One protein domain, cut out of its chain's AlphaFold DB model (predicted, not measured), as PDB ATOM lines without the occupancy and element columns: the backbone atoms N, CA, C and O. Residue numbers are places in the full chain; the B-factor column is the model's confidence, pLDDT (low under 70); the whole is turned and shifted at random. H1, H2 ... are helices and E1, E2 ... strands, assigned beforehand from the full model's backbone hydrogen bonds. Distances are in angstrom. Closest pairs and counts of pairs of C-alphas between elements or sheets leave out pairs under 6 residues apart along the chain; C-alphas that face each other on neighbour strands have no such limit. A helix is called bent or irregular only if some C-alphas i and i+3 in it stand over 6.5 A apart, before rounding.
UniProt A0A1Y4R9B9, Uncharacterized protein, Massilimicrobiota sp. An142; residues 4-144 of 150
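Overview. This is residues 4 to 144 of the 150 residues of an uncharacterized protein of Massilimicrobiota sp. An142 (UniProt A0A1Y4R9B9). A four-stranded antiparallel sheet forms a wall with one face covered by helices: H1 crosses over it, H3 runs side by side with H1 through the core, and H2a and H4 pack on H3 away from the sheet. H2 is sharply bent, its second arm H2b reaching back to E1 and E2, while the tip of the E3 and E4 hairpin, residues 89 to 94, sticks out. The printed part has 141 residues, with named elements in the order E1 E2 H1 H2 E3 E4 H3 H4, and its class is mixed, helices and strands. The sheet's order is E2 E1 E3 E4. The whole is compact, with a radius of gyration of the C-alphas of 15.2 A and spans of 47 by 34 by 29 A.

Arrangement. E1, residues 4 to 12, and E2, residues 15 to 20, form an antiparallel hairpin, with N 10 and O 17 at 2.8 A. E3, residues 79 to 90, is antiparallel to E1, with N 6 and O 83 at 2.9 A, and forms a hairpin with E4, residues 93 to 103, with N 84 and O 99 at 2.9 A. H1, residues 25 to 46, is on the sheet at a height of 9.1 A, over E1, E4 and, only just, E3, on which 3 of its C-alphas fall. H2, residues 54 to 74, was assigned as one helix by its hydrogen bonds but is bent, C-alphas 63 and 66 being 7.3 A apart; its arms H2a, residues 54 to 63, and H2b, residues 66 to 74, stand at 61 degrees. H2b is on the sheet, its Asn 69 closest to Gly 15 of E2, C-alphas 6.2 A apart. E2, H1 with H2, and E3 form a split strand-helix-strand unit, two strands running the same way with E1 between them, and its crossover is left-handed. The hub is H3, residues 108 to 126, which touches H1 at a shallow tilt of 17 degrees, opposite ways, closest at the C-alphas of Ile 32 and Ile 115, 5.6 A. With residues 119 to 123 alone, H3 touches H4, residues 130 to 143, closest at the C-alphas of Ser 123 and Phe 130, 5.4 A. H2a touches H3, closest at the C-alphas of Ser 61 and Tyr 113, 4.8 A. Every O i to N i+4 pair is within hydrogen-bond range in H2a, H2b, H3 and H4, and 17 of 18 in H1.

Along the chain. E1 begins at C-alpha 4 (19.042, -16.758, 18.708). H1 measures 32.1 A, E3 30.8 A, E4 30.2 A and H3 27.1 A. E3 bends by 68 degrees at residue 87. H4 ends at C-alpha 143 (40.938, -23.229, 32.274).

Size, cuts and confidence. The C-alphas farthest apart, those of Leu 74 and Gly 92, are 47.9 A apart. The printed part has no cut and no long link. Mean pLDDT of the printed part is 83.5; residue 22 and residues 42 to 51 are under 70.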
ATOM      1  N   GLU A   4      19.685 -15.968  17.661       74.25
ATOM      2  CA  GLU A   4      19.042 -16.758  18.708       74.25
ATOM      3  C   GLU A   4      18.778 -15.842  19.904       74.25
ATOM      4  O   GLU A   4      19.654 -15.086  20.322       74.25
ATOM      5  N   TYR A   5      17.564 -15.881  20.442       74.19
ATOM      6  CA  TYR A   5      17.186 -15.084  21.602       74.19
ATOM      7  C   TYR A   5      17.167 -15.988  22.835       74.19
ATOM      8  O   TYR A   5      16.402 -16.951  22.884       74.19
ATOM      9  N   VAL A   6      18.021 -15.705  23.822       78.38
ATOM     10  CA  VAL A   6      18.165 -16.566  25.010       78.38
ATOM     11  C   VAL A   6      17.037 -16.307  26.002       78.38
ATOM     12  O   VAL A   6      16.456 -17.228  26.582       78.38
ATOM     13  N   GLY A   7      16.689 -15.035  26.182       82.75
ATOM     14  CA  GLY A   7      15.546 -14.648  26.989       82.75
ATOM     15  C   GLY A   7      15.544 -13.186  27.409       82.75
ATOM     16  O   GLY A   7      16.537 -12.463  27.299       82.75
ATOM     17  N   THR A   8      14.389 -12.778  27.925       89.50
ATOM     18  CA  THR A   8      14.190 -11.515  28.635       89.50
ATOM     19  C   THR A   8      13.952 -11.813  30.107       89.50
ATOM     20  O   THR A   8      13.042 -12.573  30.450       89.50
ATOM     21  N   ILE A   9      14.719 -11.175  30.982       91.19
ATOM     22  CA  ILE A   9      14.524 -11.246  32.429       91.19
ATOM     23  C   ILE A   9      14.060  -9.880  32.911       91.19
ATOM     24  O   ILE A   9      14.715  -8.877  32.636       91.19
ATOM     25  N   VAL A  10      12.950  -9.848  33.640       91.00
ATOM     26  CA  VAL A  10      12.366  -8.632  34.207       91.00
ATOM     27  C   VAL A  10      12.358  -8.740  35.725       91.00
ATOM     28  O   VAL A  10      11.834  -9.704  36.281       91.00
ATOM     29  N   PHE A  11      12.927  -7.732  36.379       90.94
ATOM     30  CA  PHE A  11      12.937  -7.540  37.822       90.94
ATOM     31  C   PHE A  11      12.036  -6.354  38.162       90.94
ATOM     32  O   PHE A  11      12.288  -5.234  37.712       90.94
ATOM     33  N   ASN A  12      10.991  -6.592  38.951       90.00
ATOM     34  CA  ASN A  12      10.069  -5.555  39.412       90.00
ATOM     35  C   ASN A  12       9.449  -5.933  40.774       90.00
ATOM     36  O   ASN A  12       9.817  -6.934  41.386       90.00
ATOM     37  N   GLN A  13       8.490  -5.136  41.254       88.56
ATOM     38  CA  GLN A  13       7.828  -5.357  42.549       88.56
ATOM     39  C   GLN A  13       7.017  -6.659  42.629       88.56
ATOM     40  O   GLN A  13       6.743  -7.146  43.729       88.56
ATOM     41  N   GLU A  14       6.632  -7.231  41.486       86.38
ATOM     42  CA  GLU A  14       5.934  -8.518  41.411       86.38
ATOM     43  C   GLU A  14       6.908  -9.703  41.531       86.38
ATOM     44  O   GLU A  14       6.487 -10.826  41.814       86.38
ATOM     45  N   GLY A  15       8.212  -9.449  41.381       85.31
ATOM     46  CA  GLY A  15       9.287 -10.420  41.524       85.31
ATOM     47  C   GLY A  15      10.173 -10.486  40.283       85.31
ATOM     48  O   GLY A  15      10.448  -9.481  39.627       85.31
ATOM     49  N   ILE A  16      10.650 -11.693  39.981       88.56
ATOM     50  CA  ILE A  16      11.526 -11.966  38.839       88.56
ATOM     51  C   ILE A  16      10.734 -12.781  37.826       88.56
ATOM     52  O   ILE A  16      10.343 -13.914  38.104       88.56
ATOM     53  N   THR A  17      10.520 -12.215  36.644       88.75
ATOM     54  CA  THR A  17       9.907 -12.920  35.517       88.75
ATOM     55  C   THR A  17      10.975 -13.240  34.486       88.75
ATOM     56  O   THR A  17      11.643 -12.340  33.986       88.75
ATOM     57  N   ILE A  18      11.107 -14.516  34.133       87.69
ATOM     58  CA  ILE A  18      12.018 -14.970  33.082       87.69
ATOM     59  C   ILE A  18      11.176 -15.462  31.908       87.69
ATOM     60  O   ILE A  18      10.360 -16.372  32.052       87.69
ATOM     61  N   LYS A  19      11.355 -14.838  30.746       85.69
ATOM     62  CA  LYS A  19      10.762 -15.271  29.481       85.69
ATOM     63  C   LYS A  19      11.866 -15.857  28.619       85.69
ATOM     64  O   LYS A  19      12.668 -15.119  28.052       85.69
ATOM     65  N   HIS A  20      11.905 -17.182  28.553       80.69
ATOM     66  CA  HIS A  20      12.771 -17.897  27.626       80.69
ATOM     67  C   HIS A  20      12.147 -17.873  26.228       80.69
ATOM     68  O   HIS A  20      10.949 -18.127  26.084       80.69
ATOM     69  N   GLU A  21      12.947 -17.574  25.208       72.38
ATOM     70  CA  GLU A  21      12.546 -17.758  23.809       72.38
ATOM     71  C   GLU A  21      13.132 -19.075  23.269       72.38
ATOM     72  O   GLU A  21      13.632 -19.887  24.049       72.38
ATOM     73  N   GLN A  22      13.009 -19.357  21.965       69.00
ATOM     74  CA  GLN A  22      13.599 -20.556  21.351       69.00
ATOM     75  C   GLN A  22      15.133 -20.497  21.443       69.00
ATOM     76  O   GLN A  22      15.799 -20.035  20.521       69.00
ATOM     77  N   THR A  23      15.671 -20.960  22.570       75.06
ATOM     78  CA  THR A  23      17.099 -20.972  22.879       75.06
ATOM     79  C   THR A  23      17.626 -22.396  22.997       75.06
ATOM     80  O   THR A  23      16.927 -23.307  23.443       75.06
ATOM     81  N   THR A  24      18.861 -22.592  22.558       83.94
ATOM     82  CA  THR A  24      19.603 -23.846  22.605       83.94
ATOM     83  C   THR A  24      20.340 -23.991  23.939       83.94
ATOM     84  O   THR A  24      20.592 -23.006  24.636       83.94
ATOM     85  N   GLY A  25      20.761 -25.214  24.287       84.00
ATOM     86  CA  GLY A  25      21.653 -25.438  25.435       84.00
ATOM     87  C   GLY A  25      22.930 -24.590  25.356       84.00
ATOM     88  O   GLY A  25      23.338 -23.981  26.343       84.00
ATOM     89  N   LYS A  26      23.487 -24.436  24.148       82.81
ATOM     90  CA  LYS A  26      24.637 -23.564  23.876       82.81
ATOM     91  C   LYS A  26      24.346 -22.093  24.190       82.81
ATOM     92  O   LYS A  26      25.167 -21.447  24.836       82.81
ATOM     93  N   GLY A  27      23.198 -21.559  23.769       84.62
ATOM     94  CA  GLY A  27      22.811 -20.174  24.063       84.62
ATOM     95  C   GLY A  27      22.643 -19.912  25.560       84.62
ATOM     96  O   GLY A  27      23.163 -18.925  26.084       84.62
ATOM     97  N   ILE A  28      22.009 -20.849  26.270       88.56
ATOM     98  CA  ILE A  28      21.866 -20.822  27.732       88.56
ATOM     99  C   ILE A  28      23.241 -20.830  28.415       88.56
ATOM    100  O   ILE A  28      23.498 -19.999  29.287       88.56
ATOM    101  N   LEU A  29      24.146 -21.725  28.006       87.31
ATOM    102  CA  LEU A  29      25.497 -21.822  28.562       87.31
ATOM    103  C   LEU A  29      26.303 -20.537  28.336       87.31
ATOM    104  O   LEU A  29      26.890 -20.004  29.277       87.31
ATOM    105  N   LEU A  30      26.284 -19.988  27.117       85.94
ATOM    106  CA  LEU A  30      26.929 -18.709  26.806       85.94
ATOM    107  C   LEU A  30      26.365 -17.559  27.648       85.94
ATOM    108  O   LEU A  30      27.086 -16.618  27.978       85.94
ATOM    109  N   PHE A  31      25.085 -17.610  28.010       90.19
ATOM    110  CA  PHE A  31      24.487 -16.628  28.908       90.19
ATOM    111  C   PHE A  31      24.920 -16.789  30.359       90.19
ATOM    112  O   PHE A  31      25.270 -15.788  30.981       90.19
ATOM    113  N   ILE A  32      25.013 -18.018  30.870       91.00
ATOM    114  CA  ILE A  32      25.604 -18.278  32.190       91.00
ATOM    115  C   ILE A  32      27.020 -17.695  32.248       91.00
ATOM    116  O   ILE A  32      27.329 -16.931  33.159       91.00
ATOM    117  N   LEU A  33      27.859 -17.990  31.251       86.50
ATOM    118  CA  LEU A  33      29.237 -17.495  31.195       86.50
ATOM    119  C   LEU A  33      29.311 -15.965  31.140       86.50
ATOM    120  O   LEU A  33      30.153 -15.377  31.818       86.50
ATOM    121  N   LYS A  34      28.401 -15.305  30.414       87.88
ATOM    122  CA  LYS A  34      28.354 -13.839  30.393       87.88
ATOM    123  C   LYS A  34      27.964 -13.251  31.755       87.88
ATOM    124  O   LYS A  34      28.611 -12.319  32.221       87.88
ATOM    125  N   LEU A  35      26.980 -13.838  32.440       89.31
ATOM    126  CA  LEU A  35      26.631 -13.436  33.809       89.31
ATOM    127  C   LEU A  35      27.805 -13.633  34.781       89.31
ATOM    128  O   LEU A  35      27.997 -12.815  35.680       89.31
ATOM    129  N   TYR A  36      28.600 -14.691  34.593       85.06
ATOM    130  CA  TYR A  36      29.844 -14.893  35.333       85.06
ATOM    131  C   TYR A  36      30.840 -13.767  35.079       85.06
ATOM    132  O   TYR A  36      31.338 -13.195  36.040       85.06
ATOM    133  N   GLU A  37      31.137 -13.433  33.824       81.38
ATOM    134  CA  GLU A  37      32.040 -12.323  33.490       81.38
ATOM    135  C   GLU A  37      31.586 -11.009  34.129       81.38
ATOM    136  O   GLU A  37      32.377 -10.337  34.787       81.38
ATOM    137  N   ASP A  38      30.298 -10.688  34.024       83.75
ATOM    138  CA  ASP A  38      29.748  -9.453  34.583       83.75
ATOM    139  C   ASP A  38      29.799  -9.466  36.127       83.75
ATOM    140  O   ASP A  38      30.053  -8.443  36.768       83.75
ATOM    141  N   LEU A  39      29.633 -10.634  36.759       81.12
ATOM    142  CA  LEU A  39      29.874 -10.816  38.192       81.12
ATOM    143  C   LEU A  39      31.354 -10.579  38.542       81.12
ATOM    144  O   LEU A  39      31.645  -9.922  39.540       81.12
ATOM    145  N   LEU A  40      32.289 -11.087  37.734       74.12
ATOM    146  CA  LEU A  40      33.730 -10.926  37.940       74.12
ATOM    147  C   LEU A  40      34.172  -9.471  37.865       74.12
ATOM    148  O   LEU A  40      34.916  -9.029  38.740       74.12
ATOM    149  N   GLU A  41      33.708  -8.732  36.861       71.94
ATOM    150  CA  GLU A  41      33.996  -7.302  36.719       71.94
ATOM    151  C   GLU A  41      33.544  -6.535  37.972       71.94
ATOM    152  O   GLU A  41      34.326  -5.784  38.555       71.94
ATOM    153  N   ASN A  42      32.347  -6.841  38.490       63.75
ATOM    154  CA  ASN A  42      31.846  -6.260  39.741       63.75
ATOM    155  C   ASN A  42      32.683  -6.639  40.987       63.75
ATOM    156  O   ASN A  42      32.808  -5.840  41.920       63.75
ATOM    157  N   PHE A  43      33.248  -7.852  41.040       59.47
ATOM    158  CA  PHE A  43      34.066  -8.326  42.168       59.47
ATOM    159  C   PHE A  43      35.482  -7.737  42.171       59.47
ATOM    160  O   PHE A  43      35.958  -7.305  43.222       59.47
ATOM    161  N   VAL A  44      36.156  -7.713  41.017       53.75
ATOM    162  CA  VAL A  44      37.553  -7.255  40.898       53.75
ATOM    163  C   VAL A  44      37.690  -5.779  41.276       53.75
ATOM    164  O   VAL A  44      38.708  -5.384  41.846       53.75
ATOM    165  N   GLU A  45      36.661  -4.973  41.018       49.12
ATOM    166  CA  GLU A  45      36.663  -3.551  41.364       49.12
ATOM    167  C   GLU A  45      36.463  -3.276  42.861       49.12
ATOM    168  O   GLU A  45      36.939  -2.257  43.364       49.12
ATOM    169  N   THR A  46      35.790  -4.166  43.597       49.72
ATOM    170  CA  THR A  46      35.292  -3.846  44.946       49.72
ATOM    171  C   THR A  46      36.037  -4.546  46.077       49.72
ATOM    172  O   THR A  46      36.230  -3.948  47.135       49.72
ATOM    173  N   GLU A  47      36.520  -5.774  45.887       53.06
ATOM    174  CA  GLU A  47      37.213  -6.527  46.932       53.06
ATOM    175  C   GLU A  47      38.267  -7.438  46.284       53.06
ATOM    176  O   GLU A  47      37.926  -8.272  45.455       53.06
ATOM    177  N   LYS A  48      39.550  -7.342  46.671       49.78
ATOM    178  CA  LYS A  48      40.616  -8.293  46.270       49.78
ATOM    179  C   LYS A  48      40.391  -9.693  46.877       49.78
ATOM    180  O   LYS A  48      41.243 -10.202  47.604       49.78
ATOM    181  N   LYS A  49      39.218 -10.278  46.666       55.97
ATOM    182  CA  LYS A  49      38.833 -11.609  47.117       55.97
ATOM    183  C   LYS A  49      38.923 -12.580  45.953       55.97
ATOM    184  O   LYS A  49      38.836 -12.203  44.787       55.97
ATOM    185  N   GLU A  50      39.136 -13.835  46.313       65.75
ATOM    186  CA  GLU A  50      39.064 -14.953  45.391       65.75
ATOM    187  C   GLU A  50      37.670 -14.993  44.754       65.75
ATOM    188  O   GLU A  50      36.658 -14.697  45.398       65.75
ATOM    189  N   ILE A  51      37.637 -15.283  43.458       68.38
ATOM    190  CA  ILE A  51      36.389 -15.456  42.725       68.38
ATOM    191  C   ILE A  51      35.694 -16.689  43.313       68.38
ATOM    192  O   ILE A  51      36.331 -17.742  43.340       68.38
ATOM    193  N   PRO A  52      34.413 -16.608  43.717       78.06
ATOM    194  CA  PRO A  52      33.708 -17.781  44.212       78.06
ATOM    195  C   PRO A  52      33.638 -18.865  43.128       78.06
ATOM    196  O   PRO A  52      33.408 -18.586  41.946       78.06
ATOM    197  N   SER A  53      33.838 -20.111  43.534       86.06
ATOM    198  CA  SER A  53      33.569 -21.284  42.706       86.06
ATOM    199  C   SER A  53      32.087 -21.360  42.322       86.06
ATOM    200  O   SER A  53      31.219 -20.782  42.979       86.06
ATOM    201  N   VAL A  54      31.768 -22.111  41.265       87.81
ATOM    202  CA  VAL A  54      30.377 -22.355  40.840       87.81
ATOM    203  C   VAL A  54      29.523 -22.900  41.988       87.81
ATOM    204  O   VAL A  54      28.388 -22.464  42.171       87.81
ATOM    205  N   ARG A  55      30.080 -23.795  42.807       89.88
ATOM    206  CA  ARG A  55      29.391 -24.364  43.973       89.88
ATOM    207  C   ARG A  55      29.099 -23.319  45.044       89.88
ATOM    208  O   ARG A  55      27.962 -23.229  45.494       89.88
ATOM    209  N   GLU A  56      30.069 -22.469  45.374       88.06
ATOM    210  CA  GLU A  56      29.843 -21.352  46.303       88.06
ATOM    211  C   GLU A  56      28.777 -20.386  45.778       88.06
ATOM    212  O   GLU A  56      27.969 -19.871  46.548       88.06
ATOM    213  N   ILE A  57      28.725 -20.148  44.465       87.31
ATOM    214  CA  ILE A  57      27.679 -19.313  43.863       87.31
ATOM    215  C   ILE A  57      26.291 -19.908  44.079       87.31
ATOM    216  O   ILE A  57      25.370 -19.160  44.400       87.31
ATOM    217  N   ILE A  58      26.140 -21.225  43.937       88.19
ATOM    218  CA  ILE A  58      24.870 -21.918  44.178       88.19
ATOM    219  C   ILE A  58      24.468 -21.788  45.649       88.19
ATOM    220  O   ILE A  58      23.355 -21.352  45.936       88.19
ATOM    221  N   GLU A  59      25.391 -22.057  46.575       88.44
ATOM    222  CA  GLU A  59      25.143 -21.944  48.017       88.44
ATOM    223  C   GLU A  59      24.736 -20.518  48.427       88.44
ATOM    224  O   GLU A  59      23.747 -20.312  49.138       88.44
ATOM    225  N   ILE A  60      25.465 -19.505  47.945       84.62
ATOM    226  CA  ILE A  60      25.157 -18.097  48.224       84.62
ATOM    227  C   ILE A  60      23.811 -17.715  47.601       84.62
ATOM    228  O   ILE A  60      23.001 -17.046  48.242       84.62
ATOM    229  N   SER A  61      23.558 -18.139  46.363       86.62
ATOM    230  CA  SER A  61      22.316 -17.871  45.635       86.62
ATOM    231  C   SER A  61      21.083 -18.372  46.391       86.62
ATOM    232  O   SER A  61      20.110 -17.627  46.547       86.62
ATOM    233  N   GLU A  62      21.137 -19.595  46.925       86.38
ATOM    234  CA  GLU A  62      20.051 -20.164  47.728       86.38
ATOM    235  C   GLU A  62      19.797 -19.354  49.002       86.38
ATOM    236  O   GLU A  62      18.645 -19.034  49.312       86.38
ATOM    237  N   CYS A  63      20.862 -18.936  49.691       83.50
ATOM    238  CA  CYS A  63      20.760 -18.100  50.886       83.50
ATOM    239  C   CYS A  63      20.215 -16.692  50.583       83.50
ATOM    240  O   CYS A  63      19.529 -16.095  51.412       83.50
ATOM    241  N   CYS A  64      20.513 -16.140  49.404       81.44
ATOM    242  CA  CYS A  64      20.152 -14.772  49.032       81.44
ATOM    243  C   CYS A  64      18.752 -14.631  48.416       81.44
ATOM    244  O   CYS A  64      18.287 -13.505  48.234       81.44
ATOM    245  N   LYS A  65      18.051 -15.728  48.111       83.62
ATOM    246  CA  LYS A  65      16.747 -15.690  47.425       83.62
ATOM    247  C   LYS A  65      15.703 -14.829  48.143       83.62
ATOM    248  O   LYS A  65      14.969 -14.075  47.502       83.62
ATOM    249  N   GLU A  66      15.611 -14.942  49.465       83.94
ATOM    250  CA  GLU A  66      14.653 -14.158  50.256       83.94
ATOM    251  C   GLU A  66      15.017 -12.671  50.274       83.94
ATOM    252  O   GLU A  66      14.138 -11.824  50.114       83.94
ATOM    253  N   GLN A  67      16.312 -12.364  50.379       84.44
ATOM    254  CA  GLN A  67      16.827 -10.998  50.347       84.44
ATOM    255  C   GLN A  67      16.537 -10.320  49.003       84.44
ATOM    256  O   GLN A  67      16.031  -9.204  48.981       84.44
ATOM    257  N   ILE A  68      16.769 -11.009  47.883       84.12
ATOM    258  CA  ILE A  68      16.492 -10.472  46.542       84.12
ATOM    259  C   ILE A  68      15.002 -10.160  46.382       84.12
ATOM    260  O   ILE A  68      14.638  -9.081  45.923       84.12
ATOM    261  N   ASN A  69      14.124 -11.071  46.810       81.88
ATOM    262  CA  ASN A  69      12.680 -10.840  46.750       81.88
ATOM    263  C   ASN A  69      12.225  -9.684  47.646       81.88
ATOM    264  O   ASN A  69      11.284  -8.971  47.300       81.88
ATOM    265  N   HIS A  70      12.856  -9.507  48.806       86.62
ATOM    266  CA  HIS A  70      12.606  -8.358  49.664       86.62
ATOM    267  C   HIS A  70      13.043  -7.055  48.982       86.62
ATOM    268  O   HIS A  70      12.249  -6.119  48.893       86.62
ATOM    269  N   ASP A  71      14.259  -7.013  48.444       86.19
ATOM    270  CA  ASP A  71      14.825  -5.816  47.823       86.19
ATOM    271  C   ASP A  71      14.055  -5.401  46.565       86.19
ATOM    272  O   ASP A  71      13.831  -4.212  46.343       86.19
ATOM    273  N   LEU A  72      13.541  -6.366  45.795       84.81
ATOM    274  CA  LEU A  72      12.683  -6.100  44.639       84.81
ATOM    275  C   LEU A  72      11.389  -5.374  44.999       84.81
ATOM    276  O   LEU A  72      10.975  -4.467  44.280       84.81
ATOM    277  N   LYS A  73      10.773  -5.714  46.135       85.56
ATOM    278  CA  LYS A  73       9.554  -5.035  46.606       85.56
ATOM    279  C   LYS A  73       9.803  -3.582  47.003       85.56
ATOM    280  O   LYS A  73       8.858  -2.797  47.031       85.56
ATOM    281  N   LEU A  74      11.044  -3.230  47.340       84.88
ATOM    282  CA  LEU A  74      11.430  -1.869  47.717       84.88
ATOM    283  C   LEU A  74      11.789  -0.994  46.513       84.88
ATOM    284  O   LEU A  74      11.830   0.229  46.641       84.88
ATOM    285  N   GLN A  75      12.056  -1.593  45.355       81.38
ATOM    286  CA  GLN A  75      12.394  -0.851  44.148       81.38
ATOM    287  C   GLN A  75      11.141  -0.336  43.442       81.38
ATOM    288  O   GLN A  75      10.105  -0.996  43.412       81.38
ATOM    289  N   LEU A  76      11.233   0.873  42.886       78.56
ATOM    290  CA  LEU A  76      10.137   1.520  42.156       78.56
ATOM    291  C   LEU A  76      10.250   1.323  40.640       78.56
ATOM    292  O   LEU A  76       9.234   1.367  39.949       78.56
ATOM    293  N   ASP A  77      11.465   1.091  40.141       86.56
ATOM    294  CA  ASP A  77      11.756   0.999  38.714       86.56
ATOM    295  C   ASP A  77      11.888  -0.459  38.257       86.56
ATOM    296  O   ASP A  77      12.443  -1.308  38.958       86.56
ATOM    297  N   GLU A  78      11.406  -0.731  37.045       90.81
ATOM    298  CA  GLU A  78      11.614  -2.006  36.363       90.81
ATOM    299  C   GLU A  78      13.044  -2.092  35.819       90.81
ATOM    300  O   GLU A  78      13.546  -1.158  35.187       90.81
ATOM    301  N   ARG A  79      13.693  -3.241  36.030       92.19
ATOM    302  CA  ARG A  79      15.015  -3.539  35.475       92.19
ATOM    303  C   ARG A  79      14.952  -4.758  34.581       92.19
ATOM    304  O   ARG A  79      14.277  -5.737  34.896       92.19
ATOM    305  N   VAL A  80      15.665  -4.700  33.462       93.25
ATOM    306  CA  VAL A  80      15.549  -5.702  32.400       93.25
ATOM    307  C   VAL A  80      16.921  -6.170  31.936       93.25
ATOM    308  O   VAL A  80      17.825  -5.358  31.739       93.25
ATOM    309  N   ILE A  81      17.053  -7.476  31.721       92.44
ATOM    310  CA  ILE A  81      18.184  -8.096  31.025       92.44
ATOM    311  C   ILE A  81      17.652  -8.728  29.743       92.44
ATOM    312  O   ILE A  81      16.680  -9.483  29.775       92.44
ATOM    313  N   ILE A  82      18.287  -8.419  28.619       90.94
ATOM    314  CA  ILE A  82      17.997  -9.015  27.311       90.94
ATOM    315  C   ILE A  82      19.268  -9.698  26.825       90.94
ATOM    316  O   ILE A  82      20.308  -9.045  26.782       90.94
ATOM    317  N   SER A  83      19.188 -10.976  26.454       90.19
ATOM    318  CA  SER A  83      20.324 -11.730  25.910       90.19
ATOM    319  C   SER A  83      20.020 -12.269  24.516       90.19
ATOM    320  O   SER A  83      19.043 -12.991  24.307       90.19
ATOM    321  N   GLU A  84      20.893 -11.915  23.574       88.56
ATOM    322  CA  GLU A  84      20.851 -12.316  22.170       88.56
ATOM    323  C   GLU A  84      22.181 -12.970  21.787       88.56
ATOM    324  O   GLU A  84      23.250 -12.404  22.022       88.56
ATOM    325  N   ILE A  85      22.133 -14.140  21.156       83.44
ATOM    326  CA  ILE A  85      23.302 -14.757  20.536       83.44
ATOM    327  C   ILE A  85      23.366 -14.329  19.075       83.44
ATOM    328  O   ILE A  85      22.420 -14.508  18.300       83.44
ATOM    329  N   GLU A  86      24.517 -13.792  18.689       84.56
ATOM    330  CA  GLU A  86      24.793 -13.367  17.323       84.56
ATOM    331  C   GLU A  86      26.122 -13.943  16.829       84.56
ATOM    332  O   GLU A  86      27.069 -14.141  17.590       84.56
ATOM    333  N   ASN A  87      26.203 -14.189  15.521       79.69
ATOM    334  CA  ASN A  87      27.461 -14.502  14.855       79.69
ATOM    335  C   ASN A  87      28.113 -13.209  14.372       79.69
ATOM    336  O   ASN A  87      27.562 -12.520  13.510       79.69
ATOM    337  N   GLU A  88      29.310 -12.914  14.866       80.44
ATOM    338  CA  GLU A  88      30.106 -11.776  14.419       80.44
ATOM    339  C   GLU A  88      31.368 -12.217  13.688       80.44
ATOM    340  O   GLU A  88      31.961 -13.253  13.984       80.44
ATOM    341  N   ASN A  89      31.790 -11.416  12.709       78.31
ATOM    342  CA  ASN A  89      33.071 -11.605  12.044       78.31
ATOM    343  C   ASN A  89      34.104 -10.679  12.687       78.31
ATOM    344  O   ASN A  89      34.090  -9.470  12.459       78.31
ATOM    345  N   ILE A  90      35.003 -11.261  13.476       76.12
ATOM    346  CA  ILE A  90      36.081 -10.550  14.158       76.12
ATOM    347  C   ILE A  90      37.395 -10.994  13.520       76.12
ATOM    348  O   ILE A  90      37.775 -12.163  13.582       76.12
ATOM    349  N   ASN A  91      38.103 -10.060  12.881       84.31
ATOM    350  CA  ASN A  91      39.394 -10.312  12.226       84.31
ATOM    351  C   ASN A  91      39.373 -11.485  11.221       84.31
ATOM    352  O   ASN A  91      40.328 -12.257  11.133       84.31
ATOM    353  N   GLY A  92      38.280 -11.637  10.466       81.81
ATOM    354  CA  GLY A  92      38.127 -12.694   9.463       81.81
ATOM    355  C   GLY A  92      37.681 -14.047  10.026       81.81
ATOM    356  O   GLY A  92      37.538 -14.993   9.252       81.81
ATOM    357  N   LYS A  93      37.449 -14.156  11.340       79.06
ATOM    358  CA  LYS A  93      36.920 -15.357  11.996       79.06
ATOM    359  C   LYS A  93      35.481 -15.123  12.439       79.06
ATOM    360  O   LYS A  93      35.177 -14.093  13.033       79.06
ATOM    361  N   TRP A  94      34.615 -16.092  12.159       76.06
ATOM    362  CA  TRP A  94      33.255 -16.109  12.689       76.06
ATOM    363  C   TRP A  94      33.286 -16.573  14.141       76.06
ATOM    364  O   TRP A  94      33.820 -17.640  14.434       76.06
ATOM    365  N   VAL A  95      32.751 -15.748  15.033       73.38
ATOM    366  CA  VAL A  95      32.695 -15.985  16.473       73.38
ATOM    367  C   VAL A  95      31.244 -15.854  16.915       73.38
ATOM    368  O   VAL A  95      30.556 -14.906  16.535       73.38
ATOM    369  N   VAL A  96      30.786 -16.813  17.713       76.69
ATOM    370  CA  VAL A  96      29.491 -16.739  18.389       76.69
ATOM    371  C   VAL A  96      29.669 -15.866  19.622       76.69
ATOM    372  O   VAL A  96      30.509 -16.169  20.468       76.69
ATOM    373  N   ILE A  97      28.897 -14.792  19.729       76.94
ATOM    374  CA  ILE A  97      28.949 -13.889  20.877       76.94
ATOM    375  C   ILE A  97      27.585 -13.783  21.542       76.94
ATOM    376  O   ILE A  97      26.549 -13.828  20.879       76.94
ATOM    377  N   ASN A  98      27.595 -13.596  22.859       81.56
ATOM    378  CA  ASN A  98      26.402 -13.229  23.600       81.56
ATOM    379  C   ASN A  98      26.357 -11.714  23.806       81.56
ATOM    380  O   ASN A  98      27.178 -11.146  24.529       81.56
ATOM    381  N   LYS A  99      25.383 -11.059  23.177       85.94
ATOM    382  CA  LYS A  99      25.053  -9.660  23.421       85.94
ATOM    383  C   LYS A  99      24.036  -9.584  24.542       85.94
ATOM    384  O   LYS A  99      22.856  -9.872  24.348       85.94
ATOM    385  N   VAL A 100      24.495  -9.132  25.705       88.56
ATOM    386  CA  VAL A 100      23.628  -8.878  26.853       88.56
ATOM    387  C   VAL A 100      23.434  -7.380  27.028       88.56
ATOM    388  O   VAL A 100      24.394  -6.612  27.103       88.56
ATOM    389  N   LYS A 101      22.173  -6.956  27.080       91.06
ATOM    390  CA  LYS A 101      21.775  -5.579  27.349       91.06
ATOM    391  C   LYS A 101      21.138  -5.493  28.729       91.06
ATOM    392  O   LYS A 101      20.134  -6.152  28.990       91.06
ATOM    393  N   TYR A 102      21.682  -4.603  29.550       90.06
ATOM    394  CA  TYR A 102      21.176  -4.277  30.878       90.06
ATOM    395  C   TYR A 102      20.433  -2.940  30.850       90.06
ATOM    396  O   TYR A 102      20.962  -1.925  30.393       90.06
ATOM    397  N   ILE A 103      19.194  -2.937  31.330       92.50
ATOM    398  CA  ILE A 103      18.394  -1.737  31.571       92.50
ATOM    399  C   ILE A 103      18.229  -1.629  33.086       92.50
ATOM    400  O   ILE A 103      17.482  -2.399  33.686       92.50
ATOM    401  N   GLY A 104      18.963  -0.693  33.691       86.81
ATOM    402  CA  GLY A 104      19.101  -0.563  35.144       86.81
ATOM    403  C   GLY A 104      20.396  -1.184  35.682       86.81
ATOM    404  O   GLY A 104      21.182  -1.758  34.931       86.81
ATOM    405  N   GLN A 105      20.634  -1.022  36.986       83.31
ATOM    406  CA  GLN A 105      21.791  -1.593  37.686       83.31
ATOM    407  C   GLN A 105      21.412  -2.899  38.376       83.31
ATOM    408  O   GLN A 105      20.343  -2.988  38.979       83.31
ATOM    409  N   PHE A 106      22.302  -3.886  38.323       85.75
ATOM    410  CA  PHE A 106      22.103  -5.196  38.935       85.75
ATOM    411  C   PHE A 106      23.155  -5.438  40.003       85.75
ATOM    412  O   PHE A 106      24.344  -5.204  39.793       85.75
ATOM    413  N   GLY A 107      22.695  -5.874  41.169       81.00
ATOM    414  CA  GLY A 107      23.550  -6.201  42.292       81.00
ATOM    415  C   GLY A 107      24.125  -7.610  42.181       81.00
ATOM    416  O   GLY A 107      23.579  -8.497  41.525       81.00
ATOM    417  N   LYS A 108      25.202  -7.847  42.931       84.06
ATOM    418  CA  LYS A 108      25.862  -9.155  43.050       84.06
ATOM    419  C   LYS A 108      24.891 -10.296  43.369       84.06
ATOM    420  O   LYS A 108      24.962 -11.345  42.741       84.06
ATOM    421  N   ALA A 109      23.990 -10.100  44.334       83.81
ATOM    422  CA  ALA A 109      23.042 -11.137  44.742       83.81
ATOM    423  C   ALA A 109      22.139 -11.584  43.578       83.81
ATOM    424  O   ALA A 109      21.868 -12.770  43.422       83.81
ATOM    425  N   GLU A 110      21.730 -10.649  42.723       86.94
ATOM    426  CA  GLU A 110      20.832 -10.916  41.598       86.94
ATOM    427  C   GLU A 110      21.542 -11.678  40.486       86.94
ATOM    428  O   GLU A 110      20.988 -12.639  39.960       86.94
ATOM    429  N   LEU A 111      22.787 -11.309  40.175       88.69
ATOM    430  CA  LEU A 111      23.601 -12.041  39.204       88.69
ATOM    431  C   LEU A 111      23.873 -13.479  39.676       88.69
ATOM    432  O   LEU A 111      23.687 -14.417  38.903       88.69
ATOM    433  N   LEU A 112      24.219 -13.672  40.955       88.62
ATOM    434  CA  LEU A 112      24.386 -15.004  41.558       88.62
ATOM    435  C   LEU A 112      23.097 -15.834  41.479       88.62
ATOM    436  O   LEU A 112      23.126 -17.025  41.159       88.62
ATOM    437  N   TYR A 113      21.953 -15.198  41.742       89.50
ATOM    438  CA  TYR A 113      20.650 -15.834  41.604       89.50
ATOM    439  C   TYR A 113      20.378 -16.291  40.174       89.50
ATOM    440  O   TYR A 113      20.028 -17.453  39.965       89.50
ATOM    441  N   LEU A 114      20.588 -15.415  39.190       91.38
ATOM    442  CA  LEU A 114      20.358 -15.738  37.786       91.38
ATOM    443  C   LEU A 114      21.273 -16.845  37.280       91.38
ATOM    444  O   LEU A 114      20.786 -17.737  36.593       91.38
ATOM    445  N   ILE A 115      22.554 -16.832  37.654       91.69
ATOM    446  CA  ILE A 115      23.487 -17.913  37.317       91.69
ATOM    447  C   ILE A 115      22.910 -19.253  37.781       91.69
ATOM    448  O   ILE A 115      22.738 -20.156  36.969       91.69
ATOM    449  N   ASN A 116      22.521 -19.360  39.055       91.94
ATOM    450  CA  ASN A 116      21.948 -20.592  39.594       91.94
ATOM    451  C   ASN A 116      20.654 -21.007  38.860       91.94
ATOM    452  O   ASN A 116      20.505 -22.157  38.447       91.94
ATOM    453  N   GLN A 117      19.733 -20.064  38.618       90.00
ATOM    454  CA  GLN A 117      18.498 -20.348  37.874       90.00
ATOM    455  C   GLN A 117      18.773 -20.861  36.455       90.00
ATOM    456  O   GLN A 117      18.102 -21.787  35.999       90.00
ATOM    457  N   TYR A 118      19.767 -20.304  35.762       92.38
ATOM    458  CA  TYR A 118      20.100 -20.719  34.404       92.38
ATOM    459  C   TYR A 118      20.882 -22.037  34.350       92.38
ATOM    460  O   TYR A 118      20.708 -22.773  33.383       92.38
ATOM    461  N   ILE A 119      21.645 -22.404  35.386       93.31
ATOM    462  CA  ILE A 119      22.221 -23.757  35.514       93.31
ATOM    463  C   ILE A 119      21.096 -24.797  35.625       93.31
ATOM    464  O   ILE A 119      21.091 -25.787  34.893       93.31
ATOM    465  N   HIS A 120      20.101 -24.552  36.487       92.31
ATOM    466  CA  HIS A 120      18.921 -25.417  36.581       92.31
ATOM    467  C   HIS A 120      18.151 -25.486  35.258       92.31
ATOM    468  O   HIS A 120      17.712 -26.563  34.849       92.31
ATOM    469  N   TYR A 121      17.999 -24.348  34.577       91.75
ATOM    470  CA  TYR A 121      17.328 -24.298  33.285       91.75
ATOM    471  C   TYR A 121      18.083 -25.092  32.213       91.75
ATOM    472  O   TYR A 121      17.457 -25.863  31.489       91.75
ATOM    473  N   LEU A 122      19.414 -24.966  32.155       91.81
ATOM    474  CA  LEU A 122      20.267 -25.728  31.243       91.81
ATOM    475  C   LEU A 122      20.109 -27.232  31.470       91.81
ATOM    476  O   LEU A 122      19.804 -27.951  30.525       91.81
ATOM    477  N   SER A 123      20.220 -27.674  32.727       93.38
ATOM    478  CA  SER A 123      20.049 -29.080  33.125       93.38
ATOM    479  C   SER A 123      18.719 -29.650  32.645       93.38
ATOM    480  O   SER A 123      18.673 -30.717  32.034       93.38
ATOM    481  N   ASN A 124      17.632 -28.907  32.852       91.31
ATOM    482  CA  ASN A 124      16.306 -29.341  32.433       91.31
ATOM    483  C   ASN A 124      16.138 -29.359  30.902       91.31
ATOM    484  O   ASN A 124      15.470 -30.241  30.371       91.31
ATOM    485  N   GLN A 125      16.730 -28.398  30.187       87.69
ATOM    486  CA  GLN A 125      16.634 -28.308  28.726       87.69
ATOM    487  C   GLN A 125      17.434 -29.399  28.008       87.69
ATOM    488  O   GLN A 125      16.965 -29.939  27.007       87.69
ATOM    489  N   THR A 126      18.628 -29.732  28.499       88.25
ATOM    490  CA  THR A 126      19.504 -30.729  27.863       88.25
ATOM    491  C   THR A 126      19.288 -32.145  28.395       88.25
ATOM    492  O   THR A 126      19.716 -33.108  27.763       88.25
ATOM    493  N   GLY A 127      18.627 -32.294  29.549       89.81
ATOM    494  CA  GLY A 127      18.533 -33.566  30.266       89.81
ATOM    495  C   GLY A 127      19.852 -33.994  30.923       89.81
ATOM    496  O   GLY A 127      19.968 -35.143  31.350       89.81
ATOM    497  N   THR A 128      20.838 -33.096  30.989       91.50
ATOM    498  CA  THR A 128      22.145 -33.321  31.620       91.50
ATOM    499  C   THR A 128      22.031 -33.181  33.136       91.50
ATOM    500  O   THR A 128      21.285 -32.329  33.631       91.50
ATOM    501  N   ASP A 129      22.788 -33.985  33.886       93.56
ATOM    502  CA  ASP A 129      22.806 -33.888  35.346       93.56
ATOM    503  C   ASP A 129      23.277 -32.498  35.806       93.56
ATOM    504  O   ASP A 129      24.201 -31.900  35.251       93.56
ATOM    505  N   PHE A 130      22.638 -31.978  36.852       92.69
ATOM    506  CA  PHE A 130      22.953 -30.657  37.389       92.69
ATOM    507  C   PHE A 130      24.409 -30.556  37.873       92.69
ATOM    508  O   PHE A 130      25.061 -29.540  37.637       92.69
ATOM    509  N   ASN A 131      24.947 -31.605  38.508       92.12
ATOM    510  CA  ASN A 131      26.338 -31.609  38.967       92.12
ATOM    511  C   ASN A 131      27.324 -31.717  37.810       92.12
ATOM    512  O   ASN A 131      28.399 -31.132  37.891       92.12
ATOM    513  N   GLU A 132      26.953 -32.402  36.733       91.31
ATOM    514  CA  GLU A 132      27.772 -32.460  35.523       91.31
ATOM    515  C   GLU A 132      27.914 -31.067  34.888       91.31
ATOM    516  O   GLU A 132      29.022 -30.654  34.547       91.31
ATOM    517  N   ILE A 133      26.831 -30.282  34.833       91.19
ATOM    518  CA  ILE A 133      26.892 -28.882  34.376       91.19
ATOM    519  C   ILE A 133      27.756 -28.026  35.306       91.19
ATOM    520  O   ILE A 133      28.533 -27.198  34.829       91.19
ATOM    521  N   ILE A 134      27.649 -28.211  36.626       91.62
ATOM    522  CA  ILE A 134      28.513 -27.510  37.587       91.62
ATOM    523  C   ILE A 134      29.986 -27.816  37.315       91.62
ATOM    524  O   ILE A 134      30.795 -26.894  37.242       91.62
ATOM    525  N   ASP A 135      30.334 -29.094  37.161       89.88
ATOM    526  CA  ASP A 135      31.717 -29.527  36.970       89.88
ATOM    527  C   ASP A 135      32.300 -28.954  35.672       89.88
ATOM    528  O   ASP A 135      33.438 -28.481  35.648       89.88
ATOM    529  N   VAL A 136      31.494 -28.914  34.612       88.00
ATOM    530  CA  VAL A 136      31.815 -28.251  33.344       88.00
ATOM    531  C   VAL A 136      32.079 -26.757  33.536       88.00
ATOM    532  O   VAL A 136      33.110 -26.246  33.097       88.00
ATOM    533  N   LEU A 137      31.177 -26.043  34.212       88.19
ATOM    534  CA  LEU A 137      31.334 -24.610  34.465       88.19
ATOM    535  C   LEU A 137      32.569 -24.325  35.329       88.19
ATOM    536  O   LEU A 137      33.284 -23.354  35.076       88.19
ATOM    537  N   GLU A 138      32.874 -25.183  36.306       87.94
ATOM    538  CA  GLU A 138      34.096 -25.080  37.104       87.94
ATOM    539  C   GLU A 138      35.354 -25.309  36.268       87.94
ATOM    540  O   GLU A 138      36.363 -24.626  36.474       87.94
ATOM    541  N   GLN A 139      35.329 -26.273  35.345       85.75
ATOM    542  CA  GLN A 139      36.438 -26.488  34.423       85.75
ATOM    543  C   GLN A 139      36.658 -25.246  33.563       85.75
ATOM    544  O   GLN A 139      37.775 -24.737  33.555       85.75
ATOM    545  N   ILE A 140      35.605 -24.694  32.954       82.81
ATOM    546  CA  ILE A 140      35.681 -23.456  32.161       82.81
ATOM    547  C   ILE A 140      36.218 -22.296  33.012       82.81
ATOM    548  O   ILE A 140      37.079 -21.537  32.569       82.81
ATOM    549  N   GLN A 141      35.771 -22.159  34.264       78.19
ATOM    550  CA  GLN A 141      36.259 -21.120  35.171       78.19
ATOM    551  C   GLN A 141      37.769 -21.241  35.434       78.19
ATOM    552  O   GLN A 141      38.451 -20.208  35.473       78.19
ATOM    553  N   LYS A 142      38.268 -22.474  35.611       80.94
ATOM    554  CA  LYS A 142      39.677 -22.805  35.891       80.94
ATOM    555  C   LYS A 142      40.565 -22.662  34.654       80.94
ATOM    556  O   LYS A 142      41.643 -22.083  34.756       80.94
ATOM    557  N   THR A 143      40.135 -23.185  33.508       79.56
ATOM    558  CA  THR A 143      40.938 -23.229  32.274       79.56
ATOM    559  C   THR A 143      40.806 -21.964  31.439       79.56
ATOM    560  O   THR A 143      41.718 -21.647  30.682       79.56
ATOM    561  N   LYS A 144      39.697 -21.228  31.583       70.94
ATOM    562  CA  LYS A 144      39.281 -20.149  30.670       70.94
ATOM    563  C   LYS A 144      39.109 -20.624  29.224       70.94
ATOM    564  O   LYS A 144      39.149 -19.813  28.303       70.94
TER     565      LYS A 144